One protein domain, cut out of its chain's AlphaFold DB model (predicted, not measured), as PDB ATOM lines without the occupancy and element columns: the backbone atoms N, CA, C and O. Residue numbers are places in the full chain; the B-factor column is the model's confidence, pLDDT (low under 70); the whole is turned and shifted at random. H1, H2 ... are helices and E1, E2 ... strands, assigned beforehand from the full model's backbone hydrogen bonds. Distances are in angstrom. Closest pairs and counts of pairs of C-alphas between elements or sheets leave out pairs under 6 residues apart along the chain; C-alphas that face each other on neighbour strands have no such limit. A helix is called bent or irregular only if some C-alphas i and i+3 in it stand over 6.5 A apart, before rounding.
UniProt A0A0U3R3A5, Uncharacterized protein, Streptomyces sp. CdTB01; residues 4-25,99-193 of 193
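This is residues 4 to 25 and 99 to 193 of the 193 residues of an uncharacterized protein of Streptomyces sp. CdTB01 (UniProt A0A0U3R3A5). A twisted antiparallel sheet is built on one long bent strand, E2, with E3 and E4 on one side of it and E5, then E1, on the other; H1 and H4 lie over one face and meet near their first residues in a corner of about a right angle. H3 folds back beside the first half of H4 at one end of the longest axis, and the long link of residues 124 to 135 reaches out at the other. The printed part has 117 residues, with four named helices and five named strands in the order E1 H1 H2 E2 E3 E4 H3 H4 E5, of mixed class. It is compact, with a radius of gyration of the C-alphas of 13.8 A and spans of 44 by 30 by 22 A.

E1 is residues 4 to 6, beginning at C-alpha 4 (12.135, -14.477, -6.070). H1, residues 9 to 19, is 15.4 A long. After the cut come H2, residues 101 to 104, and E2, residues 107 to 116, 20.2 A long, which bends by 97 degrees at residue 113. E3 is residues 119 to 123, E4 136 to 139 and H3 146 to 154, 12.4 A long. H4, residues 159 to 175, is 22.2 A long, with a kink of 28 degrees near residue 166. E5, residues 189 to 192, ends at C-alpha 192 (11.015, -9.031, -9.351).

The branched sheet is staggered along E2. E2 and E3 form a hairpin, with N 114 and O 121 at 2.9 A; E2 and E4 are antiparallel, with N 110 and O 136 at 2.8 A. On the other side of E2 is E5, antiparallel, with N 111 and O 190 at 2.8 A, and E1 is antiparallel to E5, with N 4 and O 191 at 2.9 A. H1 is on the sheet at a height of 5.5 A, over E1 and slantwise to the strands. H4 is on the same face at a height of 9.9 A, across the strands. H1 and H4 touch, about perpendicular at 87 degrees, through residues 159 to 164 of H4 alone; the closest C-alphas are those of Gly 10 and Glu 163, 4.1 A apart. H3 and H4 form a helical hairpin at a shallow tilt of 20 degrees, opposite ways; their closest C-alphas are those of Ile 148 and Asp 165, 6.3 A apart. H2 is not on the sheet and is close to but not clearly touching H1. In H1 and H3 every O i to N i+4 pair is within hydrogen-bond range, in H4 11 of 13; H2 is too short for such a pair.

The C-alphas of His 129 and Asp 154, the two farthest apart, are 45.9 A apart. Residues 26 to 98 are not printed; C-alphas 25 and 99 are 11.8 A apart across the cut. The links E3 to E4 and H4 to E5 are long. The mean pLDDT of the printed part is 92.2, and residues 177 to 180 are under 70.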
ATOM      1  N   GLY A   4      11.540 -13.785  -7.205       96.69
ATOM      2  CA  GLY A   4      12.135 -14.477  -6.070       96.69
ATOM      3  C   GLY A   4      11.527 -14.007  -4.755       96.69
ATOM      4  O   GLY A   4      11.207 -12.830  -4.586       96.69
ATOM      5  N   THR A   5      11.361 -14.933  -3.813       97.19
ATOM      6  CA  THR A   5      10.855 -14.651  -2.464       97.19
ATOM      7  C   THR A   5      11.717 -15.344  -1.422       97.19
ATOM      8  O   THR A   5      12.118 -16.485  -1.644       97.19
ATOM      9  N   GLY A   6      11.953 -14.703  -0.280       97.00
ATOM     10  CA  GLY A   6      12.825 -15.244   0.763       97.00
ATOM     11  C   GLY A   6      12.649 -14.567   2.119       97.00
ATOM     12  O   GLY A   6      11.975 -13.543   2.227       97.00
ATOM     13  N   GLY A   7      13.242 -15.167   3.155       96.88
ATOM     14  CA  GLY A   7      13.235 -14.632   4.525       96.88
ATOM     15  C   GLY A   7      14.191 -13.454   4.749       96.88
ATOM     16  O   GLY A   7      14.070 -12.765   5.755       96.88
ATOM     17  N   SER A   8      15.096 -13.219   3.801       97.50
ATOM     18  CA  SER A   8      16.024 -12.088   3.696       97.50
ATOM     19  C   SER A   8      16.036 -11.580   2.246       97.50
ATOM     20  O   SER A   8      15.457 -12.234   1.361       97.50
ATOM     21  N   LEU A   9      16.651 -10.422   1.986       97.50
ATOM     22  CA  LEU A   9      16.796  -9.919   0.620       97.50
ATOM     23  C   LEU A   9      17.672 -10.885  -0.183       97.50
ATOM     24  O   LEU A   9      17.290 -11.281  -1.285       97.50
ATOM     25  N   GLY A  10      18.779 -11.338   0.402       97.25
ATOM     26  CA  GLY A  10      19.678 -12.309  -0.214       97.25
ATOM     27  C   GLY A  10      18.994 -13.614  -0.628       97.25
ATOM     28  O   GLY A  10      19.140 -14.068  -1.764       97.25
ATOM     29  N   ALA A  11      18.141 -14.174   0.236       97.19
ATOM     30  CA  ALA A  11      17.364 -15.372  -0.087       97.19
ATOM     31  C   ALA A  11      16.381 -15.134  -1.248       97.19
ATOM     32  O   ALA A  11      16.195 -16.002  -2.106       97.19
ATOM     33  N   ALA A  12      15.757 -13.952  -1.307       97.88
ATOM     34  CA  ALA A  12      14.875 -13.587  -2.411       97.88
ATOM     35  C   ALA A  12      15.651 -13.398  -3.729       97.88
ATOM     36  O   ALA A  12      15.176 -13.843  -4.773       97.88
ATOM     37  N   LEU A  13      16.852 -12.812  -3.688       97.31
ATOM     38  CA  LEU A  13      17.745 -12.681  -4.844       97.31
ATOM     39  C   LEU A  13      18.232 -14.047  -5.350       97.31
ATOM     40  O   LEU A  13      18.194 -14.308  -6.552       97.31
ATOM     41  N   ASN A  14      18.607 -14.960  -4.450       94.88
ATOM     42  CA  ASN A  14      18.984 -16.329  -4.809       94.88
ATOM     43  C   ASN A  14      17.815 -17.112  -5.424       94.88
ATOM     44  O   ASN A  14      17.997 -17.848  -6.399       94.88
ATOM     45  N   ALA A  15      16.600 -16.948  -4.896       95.50
ATOM     46  CA  ALA A  15      15.401 -17.520  -5.503       95.50
ATOM     47  C   ALA A  15      15.145 -16.940  -6.906       95.50
ATOM     48  O   ALA A  15      14.817 -17.691  -7.823       95.50
ATOM     49  N   LEU A  16      15.354 -15.633  -7.087       96.56
ATOM     50  CA  LEU A  16      15.207 -14.966  -8.378       96.56
ATOM     51  C   LEU A  16      16.241 -15.462  -9.399       96.56
ATOM     52  O   LEU A  16      15.863 -15.759 -10.527       96.56
ATOM     53  N   LEU A  17      17.516 -15.617  -9.018       93.88
ATOM     54  CA  LEU A  17      18.552 -16.186  -9.895       93.88
ATOM     55  C   LEU A  17      18.146 -17.563 -10.434       93.88
ATOM     56  O   LEU A  17      18.286 -17.835 -11.626       93.88
ATOM     57  N   ARG A  18      17.581 -18.425  -9.584       90.94
ATOM     58  CA  ARG A  18      17.107 -19.755 -10.008       90.94
ATOM     59  C   ARG A  18      15.970 -19.675 -11.028       90.94
ATOM     60  O   ARG A  18      15.899 -20.527 -11.908       90.94
ATOM     61  N   ASP A  19      15.121 -18.654 -10.950       93.25
ATOM     62  CA  ASP A  19      14.046 -18.408 -11.924       93.25
ATOM     63  C   ASP A  19      14.593 -17.939 -13.289       93.25
ATOM     64  O   ASP A  19      14.000 -18.200 -14.334       93.25
ATOM     65  N   PHE A  20      15.794 -17.350 -13.310       92.69
ATOM     66  CA  PHE A  20      16.572 -17.121 -14.536       92.69
ATOM     67  C   PHE A  20      17.243 -18.393 -15.086       92.69
ATOM     68  O   PHE A  20      17.935 -18.332 -16.104       92.69
ATOM     69  N   GLY A  21      17.021 -19.547 -14.452       87.94
ATOM     70  CA  GLY A  21      17.455 -20.853 -14.941       87.94
ATOM     71  C   GLY A  21      18.935 -21.156 -14.721       87.94
ATOM     72  O   GLY A  21      19.443 -22.056 -15.383       87.94
ATOM     73  N   VAL A  22      19.623 -20.432 -13.830       90.25
ATOM     74  CA  VAL A  22      21.005 -20.768 -13.459       90.25
ATOM     75  C   VAL A  22      21.063 -21.747 -12.302       90.25
ATOM     76  O   VAL A  22      20.340 -21.623 -11.307       90.25
ATOM     77  N   GLU A  23      21.964 -22.717 -12.417       89.19
ATOM     78  CA  GLU A  23      22.238 -23.667 -11.356       89.19
ATOM     79  C   GLU A  23      23.533 -23.304 -10.614       89.19
ATOM     80  O   GLU A  23      24.552 -23.005 -11.244       89.19
ATOM     81  N   PRO A  24      23.530 -23.355  -9.269       88.56
ATOM     82  CA  PRO A  24      24.738 -23.131  -8.491       88.56
ATOM     83  C   PRO A  24      25.739 -24.272  -8.689       88.56
ATOM     84  O   PRO A  24      25.391 -25.375  -9.142       88.56
ATOM     85  N   MET A  25      26.976 -24.023  -8.251       89.12
ATOM     86  CA  MET A  25      27.992 -25.061  -8.136       89.12
ATOM     87  C   MET A  25      27.428 -26.237  -7.337       89.12
ATOM     88  O   MET A  25      26.842 -26.072  -6.264       89.12
ATOM     89  N   ILE A  99      26.224 -16.100 -14.199       95.06
ATOM     90  CA  ILE A  99      25.063 -15.227 -13.976       95.06
ATOM     91  C   ILE A  99      24.661 -14.576 -15.314       95.06
ATOM     92  O   ILE A  99      25.500 -13.943 -15.967       95.06
ATOM     93  N   PRO A 100      23.396 -14.692 -15.764       95.69
ATOM     94  CA  PRO A 100      23.029 -14.243 -17.097       95.69
ATOM     95  C   PRO A 100      23.091 -12.723 -17.192       95.69
ATOM     96  O   PRO A 100      22.637 -12.009 -16.298       95.69
ATOM     97  N   GLN A 101      23.540 -12.202 -18.335       95.75
ATOM     98  CA  GLN A 101      23.536 -10.753 -18.560       95.75
ATOM     99  C   GLN A 101      22.124 -10.150 -18.456       95.75
ATOM    100  O   GLN A 101      21.975  -8.996 -18.068       95.75
ATOM    101  N   ALA A 102      21.081 -10.929 -18.765       95.44
ATOM    102  CA  ALA A 102      19.690 -10.515 -18.596       95.44
ATOM    103  C   ALA A 102      19.318 -10.253 -17.127       95.44
ATOM    104  O   ALA A 102      18.537  -9.344 -16.876       95.44
ATOM    105  N   PHE A 103      19.891 -11.005 -16.180       96.38
ATOM    106  CA  PHE A 103      19.718 -10.764 -14.746       96.38
ATOM    107  C   PHE A 103      20.456  -9.490 -14.333       96.38
ATOM    108  O   PHE A 103      19.859  -8.582 -13.768       96.38
ATOM    109  N   LYS A 104      21.736  -9.375 -14.710       96.88
ATOM    110  CA  LYS A 104      22.566  -8.203 -14.385       96.88
ATOM    111  C   LYS A 104      21.998  -6.901 -14.948       96.88
ATOM    112  O   LYS A 104      22.103  -5.867 -14.318       96.88
ATOM    113  N   ASN A 105      21.354  -6.947 -16.115       96.44
ATOM    114  CA  ASN A 105      20.775  -5.766 -16.764       96.44
ATOM    115  C   ASN A 105      19.311  -5.483 -16.377       96.44
ATOM    116  O   ASN A 105      18.675  -4.622 -17.008       96.44
ATOM    117  N   ALA A 106      18.757  -6.247 -15.434       96.19
ATOM    118  CA  ALA A 106      17.364  -6.142 -15.038       96.19
ATOM    119  C   ALA A 106      17.083  -4.889 -14.200       96.19
ATOM    120  O   ALA A 106      17.979  -4.244 -13.660       96.19
ATOM    121  N   GLN A 107      15.796  -4.562 -14.103       97.19
ATOM    122  CA  GLN A 107      15.279  -3.549 -13.191       97.19
ATOM    123  C   GLN A 107      14.675  -4.278 -11.999       97.19
ATOM    124  O   GLN A 107      13.614  -4.890 -12.125       97.19
ATOM    125  N   PHE A 108      15.359  -4.240 -10.863       97.31
ATOM    126  CA  PHE A 108      14.924  -4.950  -9.672       97.31
ATOM    127  C   PHE A 108      13.875  -4.124  -8.935       97.31
ATOM    128  O   PHE A 108      14.148  -2.999  -8.523       97.31
ATOM    129  N   GLU A 109      12.681  -4.683  -8.735       97.62
ATOM    130  CA  GLU A 109      11.711  -4.134  -7.785       97.62
ATOM    131  C   GLU A 109      11.750  -4.939  -6.484       97.62
ATOM    132  O   GLU A 109      11.310  -6.089  -6.439       97.62
ATOM    133  N   ILE A 110      12.252  -4.319  -5.419       96.81
ATOM    134  CA  ILE A 110      12.387  -4.917  -4.092       96.81
ATOM    135  C   ILE A 110      11.199  -4.497  -3.222       96.81
ATOM    136  O   ILE A 110      10.880  -3.310  -3.065       96.81
ATOM    137  N   ARG A 111      10.541  -5.496  -2.635       96.81
ATOM    138  CA  ARG A 111       9.416  -5.353  -1.707       96.81
ATOM    139  C   ARG A 111       9.793  -5.980  -0.375       96.81
ATOM    140  O   ARG A 111      10.245  -7.120  -0.349       96.81
ATOM    141  N   GLY A 112       9.583  -5.245   0.707       95.25
ATOM    142  CA  GLY A 112      10.025  -5.625   2.045       95.25
ATOM    143  C   GLY A 112      10.357  -4.401   2.892       95.25
ATOM    144  O   GLY A 112      10.084  -3.265   2.489       95.25
ATOM    145  N   ARG A 113      10.880  -4.627   4.097       95.38
ATOM    146  CA  ARG A 113      11.276  -3.541   5.001       95.38
ATOM    147  C   ARG A 113      12.658  -3.048   4.602       95.38
ATOM    148  O   ARG A 113      13.551  -3.857   4.419       95.38
ATOM    149  N   VAL A 114      12.820  -1.745   4.451       94.44
ATOM    150  CA  VAL A 114      14.082  -1.143   4.029       94.44
ATOM    151  C   VAL A 114      14.388   0.009   4.962       94.44
ATOM    152  O   VAL A 114      13.515   0.851   5.196       94.44
ATOM    153  N   VAL A 115      15.610   0.024   5.481       93.25
ATOM    154  CA  VAL A 115      16.113   1.071   6.365       93.25
ATOM    155  C   VAL A 115      17.305   1.746   5.697       93.25
ATOM    156  O   VAL A 115      18.158   1.073   5.129       93.25
ATOM    157  N   THR A 116      17.342   3.077   5.724       90.00
ATOM    158  CA  THR A 116      18.496   3.878   5.293       90.00
ATOM    159  C   THR A 116      18.582   5.141   6.148       90.00
ATOM    160  O   THR A 116      17.664   5.965   6.158       90.00
ATOM    161  N   GLY A 117      19.653   5.277   6.936       86.31
ATOM    162  CA  GLY A 117      19.757   6.333   7.949       86.31
ATOM    163  C   GLY A 117      18.558   6.320   8.910       86.31
ATOM    164  O   GLY A 117      18.275   5.305   9.540       86.31
ATOM    165  N   ASP A 118      17.825   7.434   8.990       85.56
ATOM    166  CA  ASP A 118      16.607   7.558   9.810       85.56
ATOM    167  C   ASP A 118      15.319   7.110   9.080       85.56
ATOM    168  O   ASP A 118      14.224   7.169   9.650       85.56
ATOM    169  N   ASP A 119      15.409   6.705   7.806       88.00
ATOM    170  CA  ASP A 119      14.254   6.300   7.003       88.00
ATOM    171  C   ASP A 119      14.005   4.790   7.085       88.00
ATOM    172  O   ASP A 119      14.641   4.012   6.381       88.00
ATOM    173  N   ASP A 120      13.034   4.376   7.900       92.12
ATOM    174  CA  ASP A 120      12.543   2.994   7.986       92.12
ATOM    175  C   ASP A 120      11.162   2.881   7.331       92.12
ATOM    176  O   ASP A 120      10.180   3.480   7.788       92.12
ATOM    177  N   ARG A 121      11.070   2.127   6.228       91.31
ATOM    178  CA  ARG A 121       9.820   1.977   5.471       91.31
ATOM    179  C   ARG A 121       9.587   0.566   4.978       91.31
ATOM    180  O   ARG A 121      10.477  -0.121   4.490       91.31
ATOM    181  N   LEU A 122       8.311   0.195   4.954       91.81
ATOM    182  CA  LEU A 122       7.835  -0.992   4.259       91.81
ATOM    183  C   LEU A 122       7.499  -0.646   2.795       91.81
ATOM    184  O   LEU A 122       6.576   0.126   2.510       91.81
ATOM    185  N   ARG A 123       8.274  -1.191   1.855       93.06
ATOM    186  CA  ARG A 123       8.208  -0.920   0.409       93.06
ATOM    187  C   ARG A 123       7.416  -2.005  -0.323       93.06
ATOM    188  O   ARG A 123       7.530  -3.182   0.004       93.06
ATOM    189  N   GLY A 124       6.650  -1.625  -1.346       89.94
ATOM    190  CA  GLY A 124       5.973  -2.569  -2.241       89.94
ATOM    191  C   GLY A 124       4.782  -3.331  -1.649       89.94
ATOM    192  O   GLY A 124       4.372  -4.334  -2.235       89.94
ATOM    193  N   VAL A 125       4.224  -2.901  -0.509       87.31
ATOM    194  CA  VAL A 125       3.126  -3.607   0.181       87.31
ATOM    195  C   VAL A 125       1.907  -2.721   0.400       87.31
ATOM    196  O   VAL A 125       1.983  -1.497   0.324       87.31
ATOM    197  N   LEU A 126       0.773  -3.342   0.720       85.50
ATOM    198  CA  LEU A 126      -0.431  -2.629   1.126       85.50
ATOM    199  C   LEU A 126      -0.220  -1.965   2.496       85.50
ATOM    200  O   LEU A 126       0.081  -2.643   3.476       85.50
ATOM    201  N   ASN A 127      -0.387  -0.650   2.565       80.31
ATOM    202  CA  ASN A 127      -0.359   0.087   3.822       80.31
ATOM    203  C   ASN A 127      -1.719   0.044   4.543       80.31
ATOM    204  O   ASN A 127      -2.727  -0.413   4.002       80.31
ATOM    205  N   GLU A 128      -1.753   0.590   5.758       78.50
ATOM    206  CA  GLU A 128      -2.951   0.682   6.610       78.50
ATOM    207  C   GLU A 128      -4.134   1.442   5.969       78.50
ATOM    208  O   GLU A 128      -5.281   1.265   6.367       78.50
ATOM    209  N   HIS A 129      -3.870   2.244   4.933       81.88
ATOM    210  CA  HIS A 129      -4.863   3.007   4.176       81.88
ATOM    211  C   HIS A 129      -5.325   2.289   2.892       81.88
ATOM    212  O   HIS A 129      -5.984   2.896   2.045       81.88
ATOM    213  N   GLY A 130      -4.949   1.019   2.702       81.75
ATOM    214  CA  GLY A 130      -5.316   0.229   1.526       81.75
ATOM    215  C   GLY A 130      -4.612   0.655   0.232       81.75
ATOM    216  O   GLY A 130      -5.101   0.354  -0.855       81.75
ATOM    217  N   ARG A 131      -3.478   1.366   0.316       82.81
ATOM    218  CA  ARG A 131      -2.654   1.762  -0.839       82.81
ATOM    219  C   ARG A 131      -1.357   0.967  -0.875       82.81
ATOM    220  O   ARG A 131      -0.728   0.768   0.157       82.81
ATOM    221  N   VAL A 132      -0.933   0.553  -2.066       85.00
ATOM    222  CA  VAL A 132       0.359  -0.120  -2.247       85.00
ATOM    223  C   VAL A 132       1.477   0.922  -2.205       85.00
ATOM    224  O   VAL A 132       1.447   1.892  -2.964       85.00
ATOM    225  N   THR A 133       2.443   0.750  -1.304       90.69
ATOM    226  CA  THR A 133       3.651   1.579  -1.255       90.69
ATOM    227  C   THR A 133       4.541   1.273  -2.455       90.69
ATOM    228  O   THR A 133       4.560   0.152  -2.961       90.69
ATOM    229  N   ALA A 134       5.288   2.267  -2.938       92.38
ATOM    230  CA  ALA A 134       6.210   2.039  -4.047       92.38
ATOM    231  C   ALA A 134       7.318   1.046  -3.630       92.38
ATOM    232  O   ALA A 134       7.831   1.165  -2.507       92.38
ATOM    233  N   PRO A 135       7.683   0.073  -4.488       94.88
ATOM    234  CA  PRO A 135       8.855  -0.768  -4.260       94.88
ATOM    235  C   PRO A 135      10.140   0.066  -4.344       94.88
ATOM    236  O   PRO A 135      10.147   1.147  -4.941       94.88
ATOM    237  N   LEU A 136      11.225  -0.440  -3.759       94.75
ATOM    238  CA  LEU A 136      12.561   0.076  -4.054       94.75
ATOM    239  C   LEU A 136      12.950  -0.418  -5.452       94.75
ATOM    240  O   LEU A 136      12.800  -1.601  -5.740       94.75
ATOM    241  N   ARG A 137      13.380   0.491  -6.327       96.12
ATOM    242  CA  ARG A 137      13.752   0.181  -7.710       96.12
ATOM    243  C   ARG A 137      15.242   0.392  -7.886       96.12
ATOM    244  O   ARG A 137      15.697   1.475  -7.544       96.12
ATOM    245  N   ILE A 138      15.924  -0.621  -8.407       96.19
ATOM    246  CA  ILE A 138      17.371  -0.627  -8.626       96.19
ATOM    247  C   ILE A 138      17.650  -1.013 -10.081       96.19
ATOM    248  O   ILE A 138      17.158  -2.049 -10.545       96.19
ATOM    249  N   ASP A 139      18.426  -0.206 -10.805       96.56
ATOM    250  CA  ASP A 139      18.942  -0.573 -12.127       96.56
ATOM    251  C   ASP A 139      20.207  -1.425 -11.984       96.56
ATOM    252  O   ASP A 139      21.297  -0.931 -11.705       96.56
ATOM    253  N   GLY A 140      20.086  -2.728 -12.247       95.88
ATOM    254  CA  GLY A 140      21.227  -3.638 -12.186       95.88
ATOM    255  C   GLY A 140      22.362  -3.280 -13.148       95.88
ATOM    256  O   GLY A 140      23.506  -3.664 -12.905       95.88
ATOM    257  N   ARG A 141      22.083  -2.536 -14.230       96.06
ATOM    258  CA  ARG A 141      23.104  -2.133 -15.216       96.06
ATOM    259  C   ARG A 141      24.136  -1.179 -14.635       96.06
ATOM    260  O   ARG A 141      25.239  -1.115 -15.173       96.06
ATOM    261  N   SER A 142      23.750  -0.432 -13.605       93.56
ATOM    262  CA  SER A 142      24.628   0.482 -12.882       93.56
ATOM    263  C   SER A 142      25.574  -0.277 -11.946       93.56
ATOM    264  O   SER A 142      26.650   0.219 -11.644       93.56
ATOM    265  N   GLY A 143      25.206  -1.494 -11.528       93.25
ATOM    266  CA  GLY A 143      25.948  -2.276 -10.543       93.25
ATOM    267  C   GLY A 143      27.253  -2.901 -11.042       93.25
ATOM    268  O   GLY A 143      27.390  -3.321 -12.197       93.25
ATOM    269  N   ASN A 144      28.200  -3.050 -10.119       94.75
ATOM    270  CA  ASN A 144      29.422  -3.822 -10.269       94.75
ATOM    271  C   ASN A 144      29.212  -5.284  -9.833       94.75
ATOM    272  O   ASN A 144      29.192  -5.632  -8.661       94.75
ATOM    273  N   TRP A 145      29.113  -6.187 -10.802       96.81
ATOM    274  CA  TRP A 145      28.797  -7.594 -10.535       96.81
ATOM    275  C   TRP A 145      30.013  -8.483 -10.249       96.81
ATOM    276  O   TRP A 145      29.838  -9.678 -10.027       96.81
ATOM    277  N   VAL A 146      31.234  -7.940 -10.262       96.81
ATOM    278  CA  VAL A 146      32.470  -8.743 -10.272       96.81
ATOM    279  C   VAL A 146      32.598  -9.643  -9.038       96.81
ATOM    280  O   VAL A 146      32.864 -10.836  -9.187       96.81
ATOM    281  N   GLU A 147      32.380  -9.113  -7.831       96.25
ATOM    282  CA  GLU A 147      32.490  -9.917  -6.603       96.25
ATOM    283  C   GLU A 147      31.353 -10.936  -6.469       96.25
ATOM    284  O   GLU A 147      31.608 -12.090  -6.119       96.25
ATOM    285  N   ILE A 148      30.126 -10.554  -6.841       96.62
ATOM    286  CA  ILE A 148      28.961 -11.451  -6.854       96.62
ATOM    287  C   ILE A 148      29.210 -12.625  -7.809       96.62
ATOM    288  O   ILE A 148      28.995 -13.782  -7.448       96.62
ATOM    289  N   GLU A 149      29.701 -12.353  -9.023       96.06
ATOM    290  CA  GLU A 149      30.023 -13.385 -10.014       96.06
ATOM    291  C   GLU A 149      31.139 -14.313  -9.534       96.06
ATOM    292  O   GLU A 149      31.041 -15.529  -9.717       96.06
ATOM    293  N   ARG A 150      32.177 -13.761  -8.893       95.81
ATOM    294  CA  ARG A 150      33.271 -14.550  -8.317       95.81
ATOM    295  C   ARG A 150      32.750 -15.496  -7.235       95.81
ATOM    296  O   ARG A 150      32.927 -16.706  -7.351       95.81
ATOM    297  N   LYS A 151      32.054 -14.969  -6.221       95.75
ATOM    298  CA  LYS A 151      31.497 -15.782  -5.129       95.75
ATOM    299  C   LYS A 151      30.480 -16.802  -5.638       95.75
ATOM    300  O   LYS A 151      30.419 -17.913  -5.118       95.75
ATOM    301  N   TRP A 152      29.697 -16.470  -6.663       94.62
ATOM    302  CA  TRP A 152      28.782 -17.420  -7.294       94.62
ATOM    303  C   TRP A 152      29.526 -18.587  -7.953       94.62
ATOM    304  O   TRP A 152      29.178 -19.749  -7.724       94.62
ATOM    305  N   ALA A 153      30.571 -18.290  -8.731       92.56
ATOM    306  CA  ALA A 153      31.389 -19.302  -9.396       92.56
ATOM    307  C   ALA A 153      32.100 -20.228  -8.395       92.56
ATOM    308  O   ALA A 153      32.172 -21.437  -8.628       92.56
ATOM    309  N   ASP A 154      32.555 -19.669  -7.272       91.31
ATOM    310  CA  ASP A 154      33.247 -20.389  -6.198       91.31
ATOM    311  C   ASP A 154      32.279 -21.125  -5.243       91.31
ATOM    312  O   ASP A 154      32.703 -21.908  -4.391       91.31
ATOM    313  N   GLY A 155      30.963 -20.915  -5.384       90.12
ATOM    314  CA  GLY A 155      29.941 -21.466  -4.487       90.12
ATOM    315  C   GLY A 155      29.943 -20.855  -3.081       90.12
ATOM    316  O   GLY A 155      29.452 -21.476  -2.140       90.12
ATOM    317  N   GLU A 156      30.490 -19.649  -2.947       93.69
ATOM    318  CA  GLU A 156      30.589 -18.861  -1.714       93.69
ATOM    319  C   GLU A 156      29.454 -17.830  -1.571       93.69
ATOM    320  O   GLU A 156      29.339 -17.183  -0.531       93.69
ATOM    321  N   LEU A 157      28.601 -17.670  -2.593       94.88
ATOM    322  CA  LEU A 157      27.466 -16.741  -2.578       94.88
ATOM    323  C   LEU A 157      26.299 -17.297  -1.739       94.88
ATOM    324  O   LEU A 157      25.319 -17.829  -2.265       94.88
ATOM    325  N   THR A 158      26.429 -17.218  -0.415       94.88
ATOM    326  CA  THR A 158      25.336 -17.493   0.530       94.88
ATOM    327  C   THR A 158      24.252 -16.416   0.445       94.88
ATOM    328  O   THR A 158      24.467 -15.373  -0.164       94.88
ATOM    329  N   ASP A 159      23.086 -16.651   1.056       96.12
ATOM    330  CA  ASP A 159      22.032 -15.630   1.130       96.12
ATOM    331  C   ASP A 159      22.577 -14.335   1.761       96.12
ATOM    332  O   ASP A 159      22.462 -13.277   1.155       96.12
ATOM    333  N   ASP A 160      23.259 -14.430   2.904       95.62
ATOM    334  CA  ASP A 160      23.848 -13.265   3.583       95.62
ATOM    335  C   ASP A 160      24.914 -12.572   2.714       95.62
ATOM    336  O   ASP A 160      24.872 -11.362   2.527       95.62
ATOM    337  N   ALA A 161      25.824 -13.339   2.098       96.31
ATOM    338  CA  ALA A 161      26.865 -12.767   1.243       96.31
ATOM    339  C   ALA A 161      26.289 -12.092  -0.009       96.31
ATOM    340  O   ALA A 161      26.856 -11.115  -0.490       96.31
ATOM    341  N   PHE A 162      25.188 -12.619  -0.552       96.69
ATOM    342  CA  PHE A 162      24.528 -12.013  -1.699       96.69
ATOM    343  C   PHE A 162      23.806 -10.726  -1.310       96.69
ATOM    344  O   PHE A 162      23.815  -9.777  -2.082       96.69
ATOM    345  N   GLU A 163      23.186 -10.681  -0.130       96.88
ATOM    346  CA  GLU A 163      22.583  -9.454   0.385       96.88
ATOM    347  C   GLU A 163      23.629  -8.347   0.530       96.88
ATOM    348  O   GLU A 163      23.474  -7.299  -0.096       96.88
ATOM    349  N   ASP A 164      24.715  -8.621   1.254       95.12
ATOM    350  CA  ASP A 164      25.795  -7.660   1.496       95.12
ATOM    351  C   ASP A 164      26.404  -7.156   0.178       95.12
ATOM    352  O   ASP A 164      26.436  -5.955  -0.085       95.12
ATOM    353  N   ASP A 165      26.803  -8.069  -0.714       96.19
ATOM    354  CA  ASP A 165      27.421  -7.680  -1.984       96.19
ATOM    355  C   ASP A 165      26.440  -6.955  -2.919       96.19
ATOM    356  O   ASP A 165      26.841  -6.086  -3.692       96.19
ATOM    357  N   PHE A 166      25.152  -7.309  -2.901       96.31
ATOM    358  CA  PHE A 166      24.159  -6.613  -3.716       96.31
ATOM    359  C   PHE A 166      23.936  -5.186  -3.208       96.31
ATOM    360  O   PHE A 166      23.769  -4.269  -4.012       96.31
ATOM    361  N   ILE A 167      23.965  -4.974  -1.891       94.25
ATOM    362  CA  ILE A 167      23.923  -3.632  -1.304       94.25
ATOM    363  C   ILE A 167      25.153  -2.841  -1.750       94.25
ATOM    364  O   ILE A 167      25.004  -1.803  -2.399       94.25
ATOM    365  N   ASP A 168      26.339  -3.376  -1.467       92.88
ATOM    366  CA  ASP A 168      27.609  -2.678  -1.650       92.88
ATOM    367  C   ASP A 168      27.912  -2.381  -3.118       92.88
ATOM    368  O   ASP A 168      28.400  -1.301  -3.448       92.88
ATOM    369  N   TYR A 169      27.605  -3.322  -4.013       94.94
ATOM    370  CA  TYR A 169      28.038  -3.238  -5.403       94.94
ATOM    371  C   TYR A 169      26.914  -3.017  -6.413       94.94
ATOM    372  O   TYR A 169      27.208  -2.781  -7.580       94.94
ATOM    373  N   VAL A 170      25.637  -3.088  -6.029       95.38
ATOM    374  CA  VAL A 170      24.521  -2.845  -6.967       95.38
ATOM    375  C   VAL A 170      23.648  -1.685  -6.509       95.38
ATOM    376  O   VAL A 170      23.404  -0.771  -7.291       95.38
ATOM    377  N   ILE A 171      23.202  -1.677  -5.250       93.38
ATOM    378  CA  ILE A 171      22.341  -0.605  -4.730       93.38
ATOM    379  C   ILE A 171      23.108   0.711  -4.620       93.38
ATOM    380  O   ILE A 171      22.624   1.734  -5.107       93.38
ATOM    381  N   ILE A 172      24.289   0.695  -3.995       91.44
ATOM    382  CA  ILE A 172      25.093   1.912  -3.816       91.44
ATOM    383  C   ILE A 172      25.536   2.474  -5.172       91.44
ATOM    384  O   ILE A 172      25.452   3.681  -5.381       91.44
ATOM    385  N   GLU A 173      25.928   1.618  -6.118       90.62
ATOM    386  CA  GLU A 173      26.331   2.043  -7.466       90.62
ATOM    387  C   GLU A 173      25.180   2.680  -8.266       90.62
ATOM    388  O   GLU A 173      25.395   3.631  -9.017       90.62
ATOM    389  N   ASP A 174      23.942   2.201  -8.105       91.31
ATOM    390  CA  ASP A 174      22.781   2.778  -8.793       91.31
ATOM    391  C   ASP A 174      22.297   4.095  -8.164       91.31
ATOM    392  O   ASP A 174      21.931   5.040  -8.867       91.31
ATOM    393  N   ILE A 175      22.285   4.175  -6.831       87.38
ATOM    394  CA  ILE A 175      21.723   5.323  -6.102       87.38
ATOM    395  C   ILE A 175      22.767   6.440  -5.893       87.38
ATOM    396  O   ILE A 175      22.398   7.619  -5.887       87.38
ATOM    397  N   GLY A 176      24.056   6.096  -5.790       78.06
ATOM    398  CA  GLY A 176      25.200   7.009  -5.691       78.06
ATOM    399  C   GLY A 176      25.889   7.060  -4.315       78.06
ATOM    400  O   GLY A 176      25.301   6.741  -3.281       78.06
ATOM    401  N   GLU A 177      27.153   7.514  -4.303       61.22
ATOM    402  CA  GLU A 177      27.982   7.674  -3.092       61.22
ATOM    403  C   GLU A 177      27.322   8.599  -2.045       61.22
ATOM    404  O   GLU A 177      26.854   9.696  -2.364       61.22
ATOM    405  N   GLY A 178      27.320   8.177  -0.772       60.72
ATOM    406  CA  GLY A 178      26.735   8.921   0.354       60.72
ATOM    407  C   GLY A 178      25.420   8.355   0.899       60.72
ATOM    408  O   GLY A 178      24.841   8.946   1.811       60.72
ATOM    409  N   THR A 179      24.959   7.212   0.380       62.88
ATOM    410  CA  THR A 179      23.817   6.451   0.917       62.88
ATOM    411  C   THR A 179      24.246   5.236   1.741       62.88
ATOM    412  O   THR A 179      23.620   4.185   1.661       62.88
ATOM    413  N   ASP A 180      25.331   5.342   2.502       64.50
ATOM    414  CA  ASP A 180      25.824   4.229   3.316       64.50
ATOM    415  C   ASP A 180      24.809   3.864   4.419       64.50
ATOM    416  O   ASP A 180      24.100   4.728   4.947       64.50
ATOM    417  N   GLY A 181      24.738   2.579   4.782       81.50
ATOM    418  CA  GLY A 181      23.836   2.087   5.833       81.50
ATOM    419  C   GLY A 181      22.449   1.667   5.343       81.50
ATOM    420  O   GLY A 181      21.463   1.860   6.057       81.50
ATOM    421  N   TRP A 182      22.354   1.120   4.128       90.31
ATOM    422  CA  TRP A 182      21.167   0.365   3.728       90.31
ATOM    423  C   TRP A 182      21.097  -0.935   4.518       90.31
ATOM    424  O   TRP A 182      22.038  -1.723   4.518       90.31
ATOM    425  N   GLU A 183      19.952  -1.179   5.138       93.81
ATOM    426  CA  GLU A 183      19.671  -2.430   5.824       93.81
ATOM    427  C   GLU A 183      18.329  -2.993   5.362       93.81
ATOM    428  O   GLU A 183      17.356  -2.272   5.101       93.81
ATOM    429  N   PHE A 184      18.263  -4.320   5.340       95.69
ATOM    430  CA  PHE A 184      17.075  -5.079   4.987       95.69
ATOM    431  C   PHE A 184      16.635  -5.946   6.184       95.69
ATOM    432  O   PHE A 184      16.544  -7.169   6.076       95.69
ATOM    433  N   PRO A 185      16.208  -5.347   7.318       95.75
ATOM    434  CA  PRO A 185      15.923  -6.074   8.563       95.75
ATOM    435  C   PRO A 185      14.573  -6.817   8.592       95.75
ATOM    436  O   PRO A 185      14.181  -7.387   9.612       95.75
ATOM    437  N   GLY A 186      13.783  -6.747   7.521       92.06
ATOM    438  CA  GLY A 186      12.551  -7.517   7.367       92.06
ATOM    439  C   GLY A 186      12.782  -9.031   7.342       92.06
ATOM    440  O   GLY A 186      13.873  -9.512   7.079       92.06
ATOM    441  N   SER A 187      11.718  -9.793   7.590       93.31
ATOM    442  CA  SER A 187      11.732 -11.265   7.572       93.31
ATOM    443  C   SER A 187      11.064 -11.871   6.332       93.31
ATOM    444  O   SER A 187      10.776 -13.068   6.291       93.31
ATOM    445  N   SER A 188      10.718 -11.032   5.355       95.56
ATOM    446  CA  SER A 188      10.060 -11.444   4.119       95.56
ATOM    447  C   SER A 188      10.318 -10.416   3.029       95.56
ATOM    448  O   SER A 188       9.977  -9.238   3.182       95.56
ATOM    449  N   TYR A 189      10.890 -10.894   1.928       97.44
ATOM    450  CA  TYR A 189      11.179 -10.106   0.743       97.44
ATOM    451  C   TYR A 189      10.599 -10.742  -0.502       97.44
ATOM    452  O   TYR A 189      10.474 -11.961  -0.627       97.44
ATOM    453  N   THR A 190      10.257  -9.882  -1.451       97.56
ATOM    454  CA  THR A 190       9.943 -10.261  -2.824       97.56
ATOM    455  C   THR A 190      10.740  -9.368  -3.756       97.56
ATOM    456  O   THR A 190      10.669  -8.145  -3.634       97.56
ATOM    457  N   VAL A 191      11.465  -9.975  -4.690       97.69
ATOM    458  CA  VAL A 191      12.223  -9.271  -5.725       97.69
ATOM    459  C   VAL A 191      11.710  -9.713  -7.087       97.69
ATOM    460  O   VAL A 191      11.566 -10.910  -7.338       97.69
ATOM    461  N   THR A 192      11.423  -8.756  -7.966       97.19
ATOM    462  CA  THR A 192      11.015  -9.031  -9.351       97.19
ATOM    463  C   THR A 192      11.957  -8.380 -10.347       97.19
ATOM    464  O   THR A 192      12.438  -7.278 -10.081       97.19
ATOM    465  N   ALA A 193      12.159  -9.040 -11.490       94.31
ATOM    466  CA  ALA A 193      13.018  -8.608 -12.593       94.31
ATOM    467  C   ALA A 193      12.426  -8.968 -13.971       94.31
ATOM    468  O   ALA A 193      11.625  -9.936 -14.077       94.31
TER     469      ALA A 193